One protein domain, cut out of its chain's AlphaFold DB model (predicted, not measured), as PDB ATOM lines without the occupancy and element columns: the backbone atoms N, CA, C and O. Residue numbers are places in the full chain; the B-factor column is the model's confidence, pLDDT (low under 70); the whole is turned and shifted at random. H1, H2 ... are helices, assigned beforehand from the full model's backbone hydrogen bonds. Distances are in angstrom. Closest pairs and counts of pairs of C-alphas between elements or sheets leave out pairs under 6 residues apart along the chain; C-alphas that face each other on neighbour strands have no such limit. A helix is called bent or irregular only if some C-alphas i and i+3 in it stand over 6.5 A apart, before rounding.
ATOM      1  N   THR A  88      22.623  -9.593 -40.951       78.06
ATOM      2  CA  THR A  88      21.705 -10.359 -40.108       78.06
ATOM      3  C   THR A  88      21.908  -9.962 -38.649       78.06
ATOM      4  O   THR A  88      23.016  -9.606 -38.244       78.06
ATOM      5  N   LEU A  89      20.856 -10.070 -37.835       83.62
ATOM      6  CA  LEU A  89      20.940  -9.825 -36.392       83.62
ATOM      7  C   LEU A  89      22.101 -10.601 -35.752       83.62
ATOM      8  O   LEU A  89      22.865 -10.050 -34.968       83.62
ATOM      9  N   GLN A  90      22.296 -11.849 -36.188       84.81
ATOM     10  CA  GLN A  90      23.412 -12.690 -35.767       84.81
ATOM     11  C   GLN A  90      24.776 -12.044 -36.050       84.81
ATOM     12  O   GLN A  90      25.636 -12.041 -35.183       84.81
ATOM     13  N   GLN A  91      24.980 -11.463 -37.235       86.31
ATOM     14  CA  GLN A  91      26.249 -10.816 -37.581       86.31
ATOM     15  C   GLN A  91      26.512  -9.566 -36.735       86.31
ATOM     16  O   GLN A  91      27.663  -9.300 -36.390       86.31
ATOM     17  N   ILE A  92      25.465  -8.806 -36.405       88.12
ATOM     18  CA  ILE A  92      25.570  -7.653 -35.502       88.12
ATOM     19  C   ILE A  92      25.965  -8.138 -34.100       88.12
ATOM     20  O   ILE A  92      26.905  -7.615 -33.503       88.12
ATOM     21  N   GLU A  93      25.309  -9.184 -33.597       91.25
ATOM     22  CA  GLU A  93      25.619  -9.761 -32.287       91.25
ATOM     23  C   GLU A  93      27.018 -10.378 -32.212       91.25
ATOM     24  O   GLU A  93      27.693 -10.210 -31.199       91.25
ATOM     25  N   ASP A  94      27.485 -11.041 -33.270       90.69
ATOM     26  CA  ASP A  94      28.831 -11.616 -33.328       90.69
ATOM     27  C   ASP A  94      29.903 -10.510 -33.280       90.69
ATOM     28  O   ASP A  94      30.920 -10.642 -32.596       90.69
ATOM     29  N   GLN A  95      29.671  -9.380 -33.960       89.06
ATOM     30  CA  GLN A  95      30.567  -8.222 -33.896       89.06
ATOM     31  C   GLN A  95      30.580  -7.576 -32.508       89.06
ATOM     32  O   GLN A  95      31.646  -7.210 -32.006       89.06
ATOM     33  N   LEU A  96      29.413  -7.462 -31.872       91.12
ATOM     34  CA  LEU A  96      29.298  -6.944 -30.512       91.12
ATOM     35  C   LEU A  96      29.968  -7.871 -29.501       91.12
ATOM     36  O   LEU A  96      30.720  -7.397 -28.651       91.12
ATOM     37  N   ALA A  97      29.784  -9.182 -29.639       92.88
ATOM     38  CA  ALA A  97      30.455 -10.173 -28.809       92.88
ATOM     39  C   ALA A  97      31.981 -10.108 -28.967       92.88
ATOM     40  O   ALA A  97      32.706 -10.181 -27.976       92.88
ATOM     41  N   ALA A  98      32.479  -9.894 -30.188       91.94
ATOM     42  CA  ALA A  98      33.909  -9.746 -30.442       91.94
ATOM     43  C   ALA A  98      34.510  -8.471 -29.818       91.94
ATOM     44  O   ALA A  98      35.665  -8.491 -29.390       91.94
ATOM     45  N   ARG A  99      33.755  -7.365 -29.765       91.69
ATOM     46  CA  ARG A  99      34.236  -6.070 -29.244       91.69
ATOM     47  C   ARG A  99      34.041  -5.900 -27.739       91.69
ATOM     48  O   ARG A  99      34.944  -5.418 -27.062       91.69
ATOM     49  N   TYR A 100      32.873  -6.277 -27.233       91.62
ATOM     50  CA  TYR A 100      32.422  -6.002 -25.865       91.62
ATOM     51  C   TYR A 100      32.288  -7.275 -25.012       91.62
ATOM     52  O   TYR A 100      32.020  -7.198 -23.812       91.62
ATOM     53  N   GLY A 101      32.516  -8.447 -25.610       94.31
ATOM     54  CA  GLY A 101      32.439  -9.750 -24.959       94.31
ATOM     55  C   GLY A 101      31.083 -10.440 -25.127       94.31
ATOM     56  O   GLY A 101      30.058  -9.825 -25.404       94.31
ATOM     57  N   GLU A 102      31.069 -11.754 -24.899       92.75
ATOM     58  CA  GLU A 102      29.896 -12.630 -25.074       92.75
ATOM     59  C   GLU A 102      28.643 -12.222 -24.286       92.75
ATOM     60  O   GLU A 102      27.533 -12.622 -24.661       92.75
ATOM     61  N   ASN A 103      28.837 -11.456 -23.211       95.12
ATOM     62  CA  ASN A 103      27.805 -11.001 -22.282       95.12
ATOM     63  C   ASN A 103      27.492  -9.500 -22.450       95.12
ATOM     64  O   ASN A 103      27.076  -8.849 -21.495       95.12
ATOM     65  N   PHE A 104      27.761  -8.910 -23.623       96.00
ATOM     66  CA  PHE A 104      27.567  -7.469 -23.843       96.00
ATOM     67  C   PHE A 104      26.131  -7.015 -23.535       96.00
ATOM     68  O   PHE A 104      25.940  -5.957 -22.940       96.00
ATOM     69  N   ALA A 105      25.131  -7.826 -23.896       95.88
ATOM     70  CA  ALA A 105      23.725  -7.518 -23.666       95.88
ATOM     71  C   ALA A 105      23.392  -7.564 -22.173       95.88
ATOM     72  O   ALA A 105      22.736  -6.666 -21.657       95.88
ATOM     73  N   GLU A 106      23.882  -8.577 -21.455       96.44
ATOM     74  CA  GLU A 106      23.732  -8.669 -20.005       96.44
ATOM     75  C   GLU A 106      24.427  -7.502 -19.285       96.44
ATOM     76  O   GLU A 106      23.874  -6.956 -18.334       96.44
ATOM     77  N   ASN A 107      25.595  -7.066 -19.765       95.75
ATOM     78  CA  ASN A 107      26.299  -5.907 -19.211       95.75
ATOM     79  C   ASN A 107      25.514  -4.603 -19.431       95.75
ATOM     80  O   ASN A 107      25.371  -3.820 -18.498       95.75
ATOM     81  N   LEU A 108      24.954  -4.401 -20.629       94.19
ATOM     82  CA  LEU A 108      24.059  -3.276 -20.924       94.19
ATOM     83  C   LEU A 108      22.824  -3.293 -20.020       94.19
ATOM     84  O   LEU A 108      22.459  -2.274 -19.441       94.19
ATOM     85  N   ALA A 109      22.198  -4.458 -19.866       94.94
ATOM     86  CA  ALA A 109      21.049  -4.618 -18.987       94.94
ATOM     87  C   ALA A 109      21.399  -4.260 -17.535       94.94
ATOM     88  O   ALA A 109      20.628  -3.572 -16.879       94.94
ATOM     89  N   ALA A 110      22.563  -4.690 -17.041       96.12
ATOM     90  CA  ALA A 110      23.014  -4.389 -15.683       96.12
ATOM     91  C   ALA A 110      23.312  -2.896 -15.457       96.12
ATOM     92  O   ALA A 110      23.221  -2.422 -14.327       96.12
ATOM     93  N   GLU A 111      23.702  -2.172 -16.507       95.00
ATOM     94  CA  GLU A 111      24.037  -0.749 -16.429       95.00
ATOM     95  C   GLU A 111      22.802   0.156 -16.519       95.00
ATOM     96  O   GLU A 111      22.733   1.169 -15.820       95.00
ATOM     97  N   TYR A 112      21.833  -0.201 -17.368       94.88
ATOM     98  CA  TYR A 112      20.738   0.698 -17.745       94.88
ATOM     99  C   TYR A 112      19.354   0.279 -17.249       94.88
ATOM    100  O   TYR A 112      18.462   1.124 -17.217       94.88
ATOM    101  N   LEU A 113      19.153  -0.982 -16.858       94.38
ATOM    102  CA  LEU A 113      17.879  -1.440 -16.300       94.38
ATOM    103  C   LEU A 113      17.912  -1.435 -14.772       94.38
ATOM    104  O   LEU A 113      18.960  -1.567 -14.141       94.38
ATOM    105  N   ASP A 114      16.733  -1.313 -14.167       94.69
ATOM    106  CA  ASP A 114      16.583  -1.504 -12.732       94.69
ATOM    107  C   ASP A 114      16.852  -2.968 -12.327       94.69
ATOM    108  O   ASP A 114      16.780  -3.904 -13.131       94.69
ATOM    109  N   GLU A 115      17.159  -3.177 -11.046       94.06
ATOM    110  CA  GLU A 115      17.550  -4.488 -10.526       94.06
ATOM    111  C   GLU A 115      16.445  -5.552 -10.679       94.06
ATOM    112  O   GLU A 115      16.750  -6.735 -10.862       94.06
ATOM    113  N   GLU A 116      15.171  -5.159 -10.609       95.31
ATOM    114  CA  GLU A 116      14.043  -6.081 -10.741       95.31
ATOM    115  C   GLU A 116      13.911  -6.565 -12.189       95.31
ATOM    116  O   GLU A 116      13.890  -7.778 -12.436       95.31
ATOM    117  N   SER A 117      13.919  -5.637 -13.147       94.19
ATOM    118  CA  SER A 117      13.896  -5.937 -14.583       94.19
ATOM    119  C   SER A 117      15.107  -6.768 -14.999       94.19
ATOM    120  O   SER A 117      14.957  -7.791 -15.672       94.19
ATOM    121  N   TYR A 118      16.302  -6.410 -14.521       95.50
ATOM    122  CA  TYR A 118      17.521  -7.171 -14.779       95.50
ATOM    123  C   TYR A 118      17.409  -8.622 -14.290       95.50
ATOM    124  O   TYR A 118      17.632  -9.561 -15.059       95.50
ATOM    125  N   LYS A 119      17.003  -8.844 -13.030       96.06
ATOM    126  CA  LYS A 119      16.840 -10.202 -12.475       96.06
ATOM    127  C   LYS A 119      15.788 -11.010 -13.226       96.06
ATOM    128  O   LYS A 119      16.002 -12.199 -13.467       96.06
ATOM    129  N   ARG A 120      14.675 -10.377 -13.617       97.19
ATOM    130  CA  ARG A 120      13.637 -11.008 -14.440       97.19
ATOM    131  C   ARG A 120      14.224 -11.504 -15.758       97.19
ATOM    132  O   ARG A 120      14.021 -12.664 -16.107       97.19
ATOM    133  N   LEU A 121      14.995 -10.674 -16.455       96.00
ATOM    134  CA  LEU A 121      15.617 -11.042 -17.728       96.00
ATOM    135  C   LEU A 121      16.670 -12.146 -17.565       96.00
ATOM    136  O   LEU A 121      16.728 -13.060 -18.384       96.00
ATOM    137  N   MET A 122      17.453 -12.131 -16.482       96.31
ATOM    138  CA  MET A 122      18.456 -13.174 -16.212       96.31
ATOM    139  C   MET A 122      17.848 -14.550 -15.911       96.31
ATOM    140  O   MET A 122      18.553 -15.555 -15.988       96.31
ATOM    141  N   SER A 123      16.551 -14.624 -15.602       96.19
ATOM    142  CA  SER A 123      15.850 -15.900 -15.422       96.19
ATOM    143  C   SER A 123      15.528 -16.624 -16.737       96.19
ATOM    144  O   SER A 123      15.167 -17.801 -16.712       96.19
ATOM    145  N   ILE A 124      15.674 -15.953 -17.884       96.31
ATOM    146  CA  ILE A 124      15.461 -16.544 -19.209       96.31
ATOM    147  C   ILE A 124      16.652 -17.450 -19.541       96.31
ATOM    148  O   ILE A 124      17.784 -16.976 -19.619       96.31
ATOM    149  N   GLU A 125      16.404 -18.745 -19.755       94.81
ATOM    150  CA  GLU A 125      17.454 -19.747 -20.000       94.81
ATOM    151  C   GLU A 125      18.109 -19.590 -21.384       94.81
ATOM    152  O   GLU A 125      19.337 -19.553 -21.492       94.81
ATOM    153  N   ASP A 126      17.296 -19.434 -22.434       95.12
ATOM    154  CA  ASP A 126      17.776 -19.241 -23.804       95.12
ATOM    155  C   ASP A 126      18.479 -17.883 -23.948       95.12
ATOM    156  O   ASP A 126      17.879 -16.822 -23.773       95.12
ATOM    157  N   LYS A 127      19.771 -17.923 -24.293       91.69
ATOM    158  CA  LYS A 127      20.617 -16.736 -24.464       91.69
ATOM    159  C   LYS A 127      20.106 -15.817 -25.575       91.69
ATOM    160  O   LYS A 127      20.148 -14.602 -25.406       91.69
ATOM    161  N   THR A 128      19.620 -16.371 -26.682       90.44
ATOM    162  CA  THR A 128      19.131 -15.580 -27.818       90.44
ATOM    163  C   THR A 128      17.841 -14.864 -27.444       90.44
ATOM    164  O   THR A 128      17.710 -13.658 -27.651       90.44
ATOM    165  N   GLU A 129      16.909 -15.579 -26.813       92.88
ATOM    166  CA  GLU A 129      15.664 -14.981 -26.329       92.88
ATOM    167  C   GLU A 129      15.925 -13.951 -25.224       92.88
ATOM    168  O   GLU A 129      15.314 -12.884 -25.218       92.88
ATOM    169  N   ARG A 130      16.882 -14.212 -24.328       95.69
ATOM    170  CA  ARG A 130      17.288 -13.254 -23.296       95.69
ATOM    171  C   ARG A 130      17.840 -11.965 -23.906       95.69
ATOM    172  O   ARG A 130      17.415 -10.888 -23.501       95.69
ATOM    173  N   ARG A 131      18.733 -12.056 -24.898       94.56
ATOM    174  CA  ARG A 131      19.273 -10.888 -25.626       94.56
ATOM    175  C   ARG A 131      18.173 -10.074 -26.300       94.56
ATOM    176  O   ARG A 131      18.168  -8.853 -26.169       94.56
ATOM    177  N   ARG A 132      17.217 -10.746 -26.947       93.88
ATOM    178  CA  ARG A 132      16.047 -10.095 -27.549       93.88
ATOM    179  C   ARG A 132      15.235  -9.328 -26.509       93.88
ATOM    180  O   ARG A 132      14.953  -8.151 -26.697       93.88
ATOM    181  N   GLN A 133      14.891  -9.969 -25.394       95.81
ATOM    182  CA  GLN A 133      14.093  -9.342 -24.335       95.81
ATOM    183  C   GLN A 133      14.825  -8.168 -23.673       95.81
ATOM    184  O   GLN A 133      14.202  -7.157 -23.370       95.81
ATOM    185  N   ILE A 134      16.151  -8.253 -23.522       96.06
ATOM    186  CA  ILE A 134      16.972  -7.114 -23.091       96.06
ATOM    187  C   ILE A 134      16.831  -5.947 -24.075       96.06
ATOM    188  O   ILE A 134      16.570  -4.827 -23.648       96.06
ATOM    189  N   ALA A 135      16.972  -6.192 -25.381       95.56
ATOM    190  CA  ALA A 135      16.833  -5.142 -26.387       95.56
ATOM    191  C   ALA A 135      15.427  -4.513 -26.382       95.56
ATOM    192  O   ALA A 135      15.297  -3.297 -26.521       95.56
ATOM    193  N   VAL A 136      14.377  -5.317 -26.176       94.06
ATOM    194  CA  VAL A 136      12.988  -4.839 -26.055       94.06
ATOM    195  C   VAL A 136      12.816  -3.918 -24.847       94.06
ATOM    196  O   VAL A 136      12.293  -2.817 -25.002       94.06
ATOM    197  N   GLU A 137      13.280  -4.328 -23.666       95.44
ATOM    198  CA  GLU A 137      13.169  -3.525 -22.438       95.44
ATOM    199  C   GLU A 137      13.983  -2.230 -22.527       95.44
ATOM    200  O   GLU A 137      13.498  -1.168 -22.143       95.44
ATOM    201  N   LEU A 138      15.185  -2.278 -23.112       94.50
ATOM    202  CA  LEU A 138      15.992  -1.078 -23.352       94.50
ATOM    203  C   LEU A 138      15.294  -0.114 -24.321       94.50
ATOM    204  O   LEU A 138      15.192   1.077 -24.034       94.50
ATOM    205  N   ASN A 139      14.761  -0.613 -25.440       93.75
ATOM    206  CA  ASN A 139      13.998   0.210 -26.382       93.75
ATOM    207  C   ASN A 139      12.746   0.811 -25.734       93.75
ATOM    208  O   ASN A 139      12.402   1.963 -26.003       93.75
ATOM    209  N   GLN A 140      12.061   0.050 -24.878       93.31
ATOM    210  CA  GLN A 140      10.897   0.535 -24.152       93.31
ATOM    211  C   GLN A 140      11.280   1.642 -23.163       93.31
ATOM    212  O   GLN A 140      10.651   2.701 -23.186       93.31
ATOM    213  N   GLY A 141      12.351   1.446 -22.390       93.31
ATOM    214  CA  GLY A 141      12.842   2.446 -21.446       93.31
ATOM    215  C   GLY A 141      13.356   3.724 -22.117       93.31
ATOM    216  O   GLY A 141      13.180   4.827 -21.604       93.31
ATOM    217  N   ILE A 142      13.934   3.611 -23.317       93.62
ATOM    218  CA  ILE A 142      14.297   4.774 -24.143       93.62
ATOM    219  C   ILE A 142      13.035   5.519 -24.612       93.62
ATOM    220  O   ILE A 142      12.990   6.748 -24.584       93.62
ATOM    221  N   ARG A 143      11.990   4.795 -25.040       92.62
ATOM    222  CA  ARG A 143      10.737   5.392 -25.541       92.62
ATOM    223  C   ARG A 143       9.927   6.094 -24.456       92.62
ATOM    224  O   ARG A 143       9.319   7.123 -24.742       92.62
ATOM    225  N   ASP A 144       9.868   5.529 -23.254       93.06
ATOM    226  CA  ASP A 144       9.130   6.119 -22.131       93.06
ATOM    227  C   ASP A 144       9.943   7.154 -21.335       93.06
ATOM    228  O   ASP A 144       9.379   7.886 -20.517       93.06
ATOM    229  N   GLY A 145      11.241   7.270 -21.630       92.38
ATOM    230  CA  GLY A 145      12.152   8.234 -21.023       92.38
ATOM    231  C   GLY A 145      12.694   7.814 -19.656       92.38
ATOM    232  O   GLY A 145      13.325   8.633 -18.987       92.38
ATOM    233  N   SER A 146      12.470   6.569 -19.222       92.81
ATOM    234  CA  SER A 146      13.111   6.008 -18.024       92.81
ATOM    235  C   SER A 146      14.611   5.758 -18.218       92.81
ATOM    236  O   SER A 146      15.367   5.780 -17.244       92.81
ATOM    237  N   ILE A 147      15.054   5.598 -19.468       93.06
ATOM    238  CA  ILE A 147      16.457   5.470 -19.863       93.06
ATOM    239  C   ILE A 147      16.847   6.669 -20.728       93.06
ATOM    240  O   ILE A 147      16.168   7.022 -21.689       93.06
ATOM    241  N   ASP A 148      17.981   7.279 -20.393       92.00
ATOM    242  CA  ASP A 148      18.564   8.368 -21.172       92.00
ATOM    243  C   ASP A 148      19.122   7.837 -22.501       92.00
ATOM    244  O   ASP A 148      20.123   7.113 -22.527       92.00
ATOM    245  N   ALA A 149      18.455   8.198 -23.599       88.56
ATOM    246  CA  ALA A 149      18.776   7.744 -24.946       88.56
ATOM    247  C   ALA A 149      20.227   8.059 -25.334       88.56
ATOM    248  O   ALA A 149      20.896   7.211 -25.922       88.56
ATOM    249  N   ASP A 150      20.747   9.229 -24.949       89.81
ATOM    250  CA  ASP A 150      22.084   9.680 -25.348       89.81
ATOM    251  C   ASP A 150      23.193   8.794 -24.763       89.81
ATOM    252  O   ASP A 150      24.263   8.651 -25.359       89.81
ATOM    253  N   LYS A 151      22.943   8.143 -23.619       87.75
ATOM    254  CA  LYS A 151      23.926   7.256 -22.983       87.75
ATOM    255  C   LYS A 151      24.126   5.948 -23.738       87.75
ATOM    256  O   LYS A 151      25.231   5.416 -23.743       87.75
ATOM    257  N   ILE A 152      23.074   5.445 -24.382       85.69
ATOM    258  CA  ILE A 152      23.110   4.175 -25.115       85.69
ATOM    259  C   ILE A 152      23.348   4.426 -26.604       85.69
ATOM    260  O   ILE A 152      24.246   3.830 -27.198       85.69
ATOM    261  N   LEU A 153      22.584   5.346 -27.197       84.25
ATOM    262  CA  LEU A 153      22.648   5.678 -28.621       84.25
ATOM    263  C   LEU A 153      23.887   6.507 -28.981       84.25
ATOM    264  O   LEU A 153      24.254   6.593 -30.147       84.25
ATOM    265  N   GLY A 154      24.602   7.050 -27.988       80.12
ATOM    266  CA  GLY A 154      25.935   7.619 -28.189       80.12
ATOM    267  C   GLY A 154      26.958   6.608 -28.730       80.12
ATOM    268  O   GLY A 154      27.993   7.011 -29.264       80.12
ATOM    269  N   ASN A 155      26.673   5.302 -28.630       84.00
ATOM    270  CA  ASN A 155      27.425   4.246 -29.293       84.00
ATOM    271  C   ASN A 155      26.638   3.685 -30.488       84.00
ATOM    272  O   ASN A 155      25.664   2.947 -30.321       84.00
ATOM    273  N   SER A 156      27.126   3.966 -31.699       82.94
ATOM    274  CA  SER A 156      26.513   3.514 -32.954       82.94
ATOM    275  C   SER A 156      26.373   1.991 -33.061       82.94
ATOM    276  O   SER A 156      25.474   1.504 -33.746       82.94
ATOM    277  N   ASP A 157      27.247   1.223 -32.397       85.75
ATOM    278  CA  ASP A 157      27.168  -0.241 -32.413       85.75
ATOM    279  C   ASP A 157      25.899  -0.729 -31.676       85.75
ATOM    280  O   ASP A 157      25.232  -1.663 -32.127       85.75
ATOM    281  N   PHE A 158      25.538  -0.084 -30.559       88.75
ATOM    282  CA  PHE A 158      24.353  -0.441 -29.772       88.75
ATOM    283  C   PHE A 158      23.065   0.088 -30.396       88.75
ATOM    284  O   PHE A 158      22.059  -0.619 -30.379       88.75
ATOM    285  N   GLU A 159      23.103   1.272 -31.010       87.62
ATOM    286  CA  GLU A 159      21.986   1.793 -31.802       87.62
ATOM    287  C   GLU A 159      21.585   0.807 -32.911       87.62
ATOM    288  O   GLU A 159      20.414   0.440 -33.025       87.62
ATOM    289  N   GLY A 160      22.559   0.308 -33.683       85.06
ATOM    290  CA  GLY A 160      22.303  -0.659 -34.753       85.06
ATOM    291  C   GLY A 160      21.679  -1.965 -34.250       85.06
ATOM    292  O   GLY A 160      20.760  -2.498 -34.874       85.06
ATOM    293  N   TRP A 161      22.133  -2.466 -33.099       92.06
ATOM    294  CA  TRP A 161      21.592  -3.681 -32.485       92.06
ATOM    295  C   TRP A 161      20.178  -3.504 -31.932       92.06
ATOM    296  O   TRP A 161      19.312  -4.342 -32.195       92.06
ATOM    297  N   LEU A 162      19.917  -2.398 -31.231       92.19
ATOM    298  CA  LEU A 162      18.587  -2.073 -30.717       92.19
ATOM    299  C   LEU A 162      17.574  -1.879 -31.846       92.19
ATOM    300  O   LEU A 162      16.453  -2.383 -31.757       92.19
ATOM    301  N   HIS A 163      17.975  -1.203 -32.926       89.06
ATOM    302  CA  HIS A 163      17.128  -1.017 -34.099       89.06
ATOM    303  C   HIS A 163      16.820  -2.347 -34.804       89.06
ATOM    304  O   HIS A 163      15.673  -2.602 -35.176       89.06
ATOM    305  N   ALA A 164      17.816  -3.224 -34.956       86.25
ATOM    306  CA  ALA A 164      17.633  -4.524 -35.597       86.25
ATOM    307  C   ALA A 164      16.653  -5.427 -34.823       86.25
ATOM    308  O   ALA A 164      15.776  -6.041 -35.437       86.25
ATOM    309  N   HIS A 165      16.754  -5.464 -33.489       88.62
ATOM    310  CA  HIS A 165      15.809  -6.197 -32.633       88.62
ATOM    311  C   HIS A 165      14.396  -5.607 -32.687       88.62
ATOM    312  O   HIS A 165      13.427  -6.355 -32.807       88.62
ATOM    313  N   ASP A 166      14.260  -4.277 -32.682       86.88
ATOM    314  CA  ASP A 166      12.953  -3.620 -32.804       86.88
ATOM    315  C   ASP A 166      12.254  -3.985 -34.123       86.88
ATOM    316  O   ASP A 166      11.065  -4.314 -34.146       86.88
ATOM    317  N   MET A 167      12.999  -4.007 -35.230       82.31
ATOM    318  CA  MET A 167      12.468  -4.442 -36.520       82.31
ATOM    319  C   MET A 167      12.050  -5.916 -36.532       82.31
ATOM    320  O   MET A 167      11.009  -6.238 -37.113       82.31
ATOM    321  N   GLU A 168      12.835  -6.817 -35.928       82.94
ATOM    322  CA  GLU A 168      12.471  -8.238 -35.845       82.94
ATOM    323  C   GLU A 168      11.165  -8.422 -35.062       82.94
ATOM    324  O   GLU A 168      10.276  -9.161 -35.503       82.94
ATOM    325  N   ASP A 169      10.999  -7.698 -33.953       81.94
ATOM    326  CA  ASP A 169       9.793  -7.772 -33.130       81.94
ATOM    327  C   ASP A 169       8.553  -7.260 -33.855       81.94
ATOM    328  O   ASP A 169       7.514  -7.930 -33.853       81.94
ATOM    329  N   HIS A 170       8.670  -6.147 -34.581       78.38
ATOM    330  CA  HIS A 170       7.590  -5.657 -35.437       78.38
ATOM    331  C   HIS A 170       7.206  -6.681 -36.515       78.38
ATOM    332  O   HIS A 170       6.020  -6.903 -36.775       78.38
ATOM    333  N   GLN A 171       8.185  -7.358 -37.123       77.38
ATOM    334  CA  GLN A 171       7.915  -8.411 -38.104       77.38
ATOM    335  C   GLN A 171       7.242  -9.638 -37.474       77.38
ATOM    336  O   GLN A 171       6.337 -10.216 -38.084       77.38
ATOM    337  N   ARG A 172       7.655 -10.051 -36.270       75.94
ATOM    338  CA  ARG A 172       7.026 -11.160 -35.534       75.94
ATOM    339  C   ARG A 172       5.588 -10.826 -35.151       75.94
ATOM    340  O   ARG A 172       4.700 -11.643 -35.395       75.94
ATOM    341  N   ALA A 173       5.347  -9.624 -34.635       75.12
ATOM    342  CA  ALA A 173       4.012  -9.145 -34.291       75.12
ATOM    343  C   ALA A 173       3.094  -9.094 -35.525       75.12
ATOM    344  O   ALA A 173       1.964  -9.583 -35.478       75.12
ATOM    345  N   ALA A 174       3.595  -8.596 -36.661       72.38
ATOM    346  CA  ALA A 174       2.850  -8.579 -37.920       72.38
ATOM    347  C   ALA A 174       2.497  -9.995 -38.416       72.38
ATOM    348  O   ALA A 174       1.358 -10.250 -38.808       72.38
ATOM    349  N   LYS A 175       3.442 -10.945 -38.345       72.50
ATOM    350  CA  LYS A 175       3.209 -12.356 -38.712       72.50
ATOM    351  C   LYS A 175       2.197 -13.039 -37.785       72.50
ATOM    352  O   LYS A 175       1.339 -13.780 -38.262       72.50
ATOM    353  N   ALA A 176       2.257 -12.769 -36.481       69.31
ATOM    354  CA  ALA A 176       1.286 -13.281 -35.516       69.31
ATOM    355  C   ALA A 176      -0.128 -12.721 -35.772       69.31
ATOM    356  O   ALA A 176      -1.107 -13.466 -35.725       69.31
ATOM    357  N   GLY A 177      -0.237 -11.434 -36.125       60.25
ATOM    358  CA  GLY A 177      -1.502 -10.802 -36.509       60.25
ATOM    359  C   GLY A 177      -2.110 -11.374 -37.797       60.25
ATOM    360  O   GLY A 177      -3.317 -11.600 -37.860       60.25
ATOM    361  N   MET A 178      -1.282 -11.684 -38.801       57.69
ATOM    362  CA  MET A 178      -1.734 -12.299 -40.059       57.69
ATOM    363  C   MET A 178      -2.251 -13.734 -39.876       57.69
ATOM    364  O   MET A 178      -3.253 -14.102 -40.488       57.69
ATOM    365  N   ASN A 179      -1.638 -14.529 -38.994       51.31
ATOM    366  CA  ASN A 179      -2.129 -15.879 -38.693       51.31
ATOM    367  C   ASN A 179      -3.455 -15.878 -37.913       51.31
ATOM    368  O   ASN A 179      -4.267 -16.779 -38.109       51.31
ATOM    369  N   ASN A 180      -3.728 -14.853 -37.099       46.59
ATOM    370  CA  ASN A 180      -5.022 -14.719 -36.420       46.59
ATOM    371  C   ASN A 180      -6.147 -14.240 -37.355       46.59
ATOM    372  O   ASN A 180      -7.294 -14.632 -37.166       46.59
ATOM    373  N   GLY A 181      -5.837 -13.467 -38.405       41.41
ATOM    374  CA  GLY A 181      -6.820 -13.065 -39.422       41.41
ATOM    375  C   GLY A 181      -7.248 -14.195 -40.370       41.41
ATOM    376  O   GLY A 181      -8.324 -14.128 -40.962       41.41
ATOM    377  N   SER A 182      -6.440 -15.252 -40.502       40.41
ATOM    378  CA  SER A 182      -6.742 -16.384 -41.389       40.41
ATOM    379  C   SER A 182      -7.540 -17.509 -40.712       40.41
ATOM    380  O   SER A 182      -8.096 -18.358 -41.409       40.41
ATOM    381  N   ILE A 183      -7.636 -17.521 -39.375       45.25
ATOM    382  CA  ILE A 183      -8.415 -18.524 -38.625       45.25
ATOM    383  C   ILE A 183      -9.916 -18.175 -38.606       45.25
ATOM    384  O   ILE A 183     -10.748 -19.084 -38.638       45.25
ATOM    385  N   ASP A 184     -10.288 -16.891 -38.652       40.41
ATOM    386  CA  ASP A 184     -11.704 -16.479 -38.627       40.41
ATOM    387  C   ASP A 184     -12.435 -16.624 -39.976       40.41
ATOM    388  O   ASP A 184     -13.665 -16.718 -40.012       40.41
ATOM    389  N   LEU A 185     -11.704 -16.747 -41.089       41.12
ATOM    390  CA  LEU A 185     -12.289 -17.026 -42.410       41.12
ATOM    391  C   LEU A 185     -12.462 -18.525 -42.702       41.12
ATOM    392  O   LEU A 185     -13.308 -18.888 -43.510       41.12
TER     393      LEU A 185
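AT A GLANCE: This is residues 88 to 185 of the 211 residues of an uncharacterized protein of Nitrosomonas marina (UniProt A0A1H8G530). A compact body of short helices has one long helix, H6, running through its side and sticking out as a straight arm with residues 170 to 185. In the body, the first part of H6 crosses H4, whose centre lies nearest the middle of the domain; H2 and H3 pack on H4, H1 packs beside the first part of H6, and little H5 makes the corner before H6. The printed part has 98 residues with six named helices, H1 to H6 in that order, and no named strand; the class is all helix. The whole is only just compact, close to loose, with a radius of gyration of the C-alphas of 14.7 A, and its spans of 48 by 28 by 28 A owe their length to the arm.

IN THESE COORDINATES: H6, residues 156 to 185, is the longest helix at 44.9 A, from C-alpha 156 at (26.513, 3.514, -32.954) to C-alpha 185 at (-12.289, -17.026, -42.410). It is neither bent nor irregular, but only just: C-alphas 181 and 184 are 6.0 A apart. H4, residues 127 to 144, measures 25.7 A. H1, residues 89 to 100, begins with C-alpha 89 at (20.940, -9.825, -36.392) and measures 16.0 A. H2 is residues 104 to 112, H3 residues 115 to 122 and H5 residues 149 to 153.

HOW THE PARTS SIT: H4 and H6 are the hubs, touching three helices each. Residues 161 to 166 of H6 touch residues 132 to 139 of H4, about perpendicular at 82 degrees; the closest C-alphas, of Ala 135 and Leu 162, are 5.6 A apart. Residues 157 to 165 of H6 touch H1 at a shallow tilt of 27 degrees, opposite ways, with the C-alphas of Leu 89 and Ala 164 closest at 6.3 A. H5 and H6 only just touch, with 3 pairs of C-alphas within 8 A, and only at the corner, Leu 153 and Glu 159 having the closest C-alphas at 5.1 A. Residues 131 to 138 of H4 touch H2, the same way at a shallow tilt of 32 degrees, only just short of steep; the closest C-alphas, of Ala 105 and Arg 131, are 5.9 A apart. H3 and H4 form a hairpin, its closest C-alphas those of Leu 121 and Arg 130, 6.2 A apart. H1 and H4 are apart. Each O i to N i+4 pair is within hydrogen-bond range in H1, H2, H3, H4 and H5, and 23 of 26 are in H6.

THE WHOLE: The C-alphas farthest apart, of Arg 99 and Leu 185, are 49.6 A apart. Without residues 170 to 185, which stand free, the body spans 29 by 29 by 23 A. The printed part has no cut, and its five links are tight. The mean pLDDT of the printed part is 86.2; residues 176 to 185 are under 70.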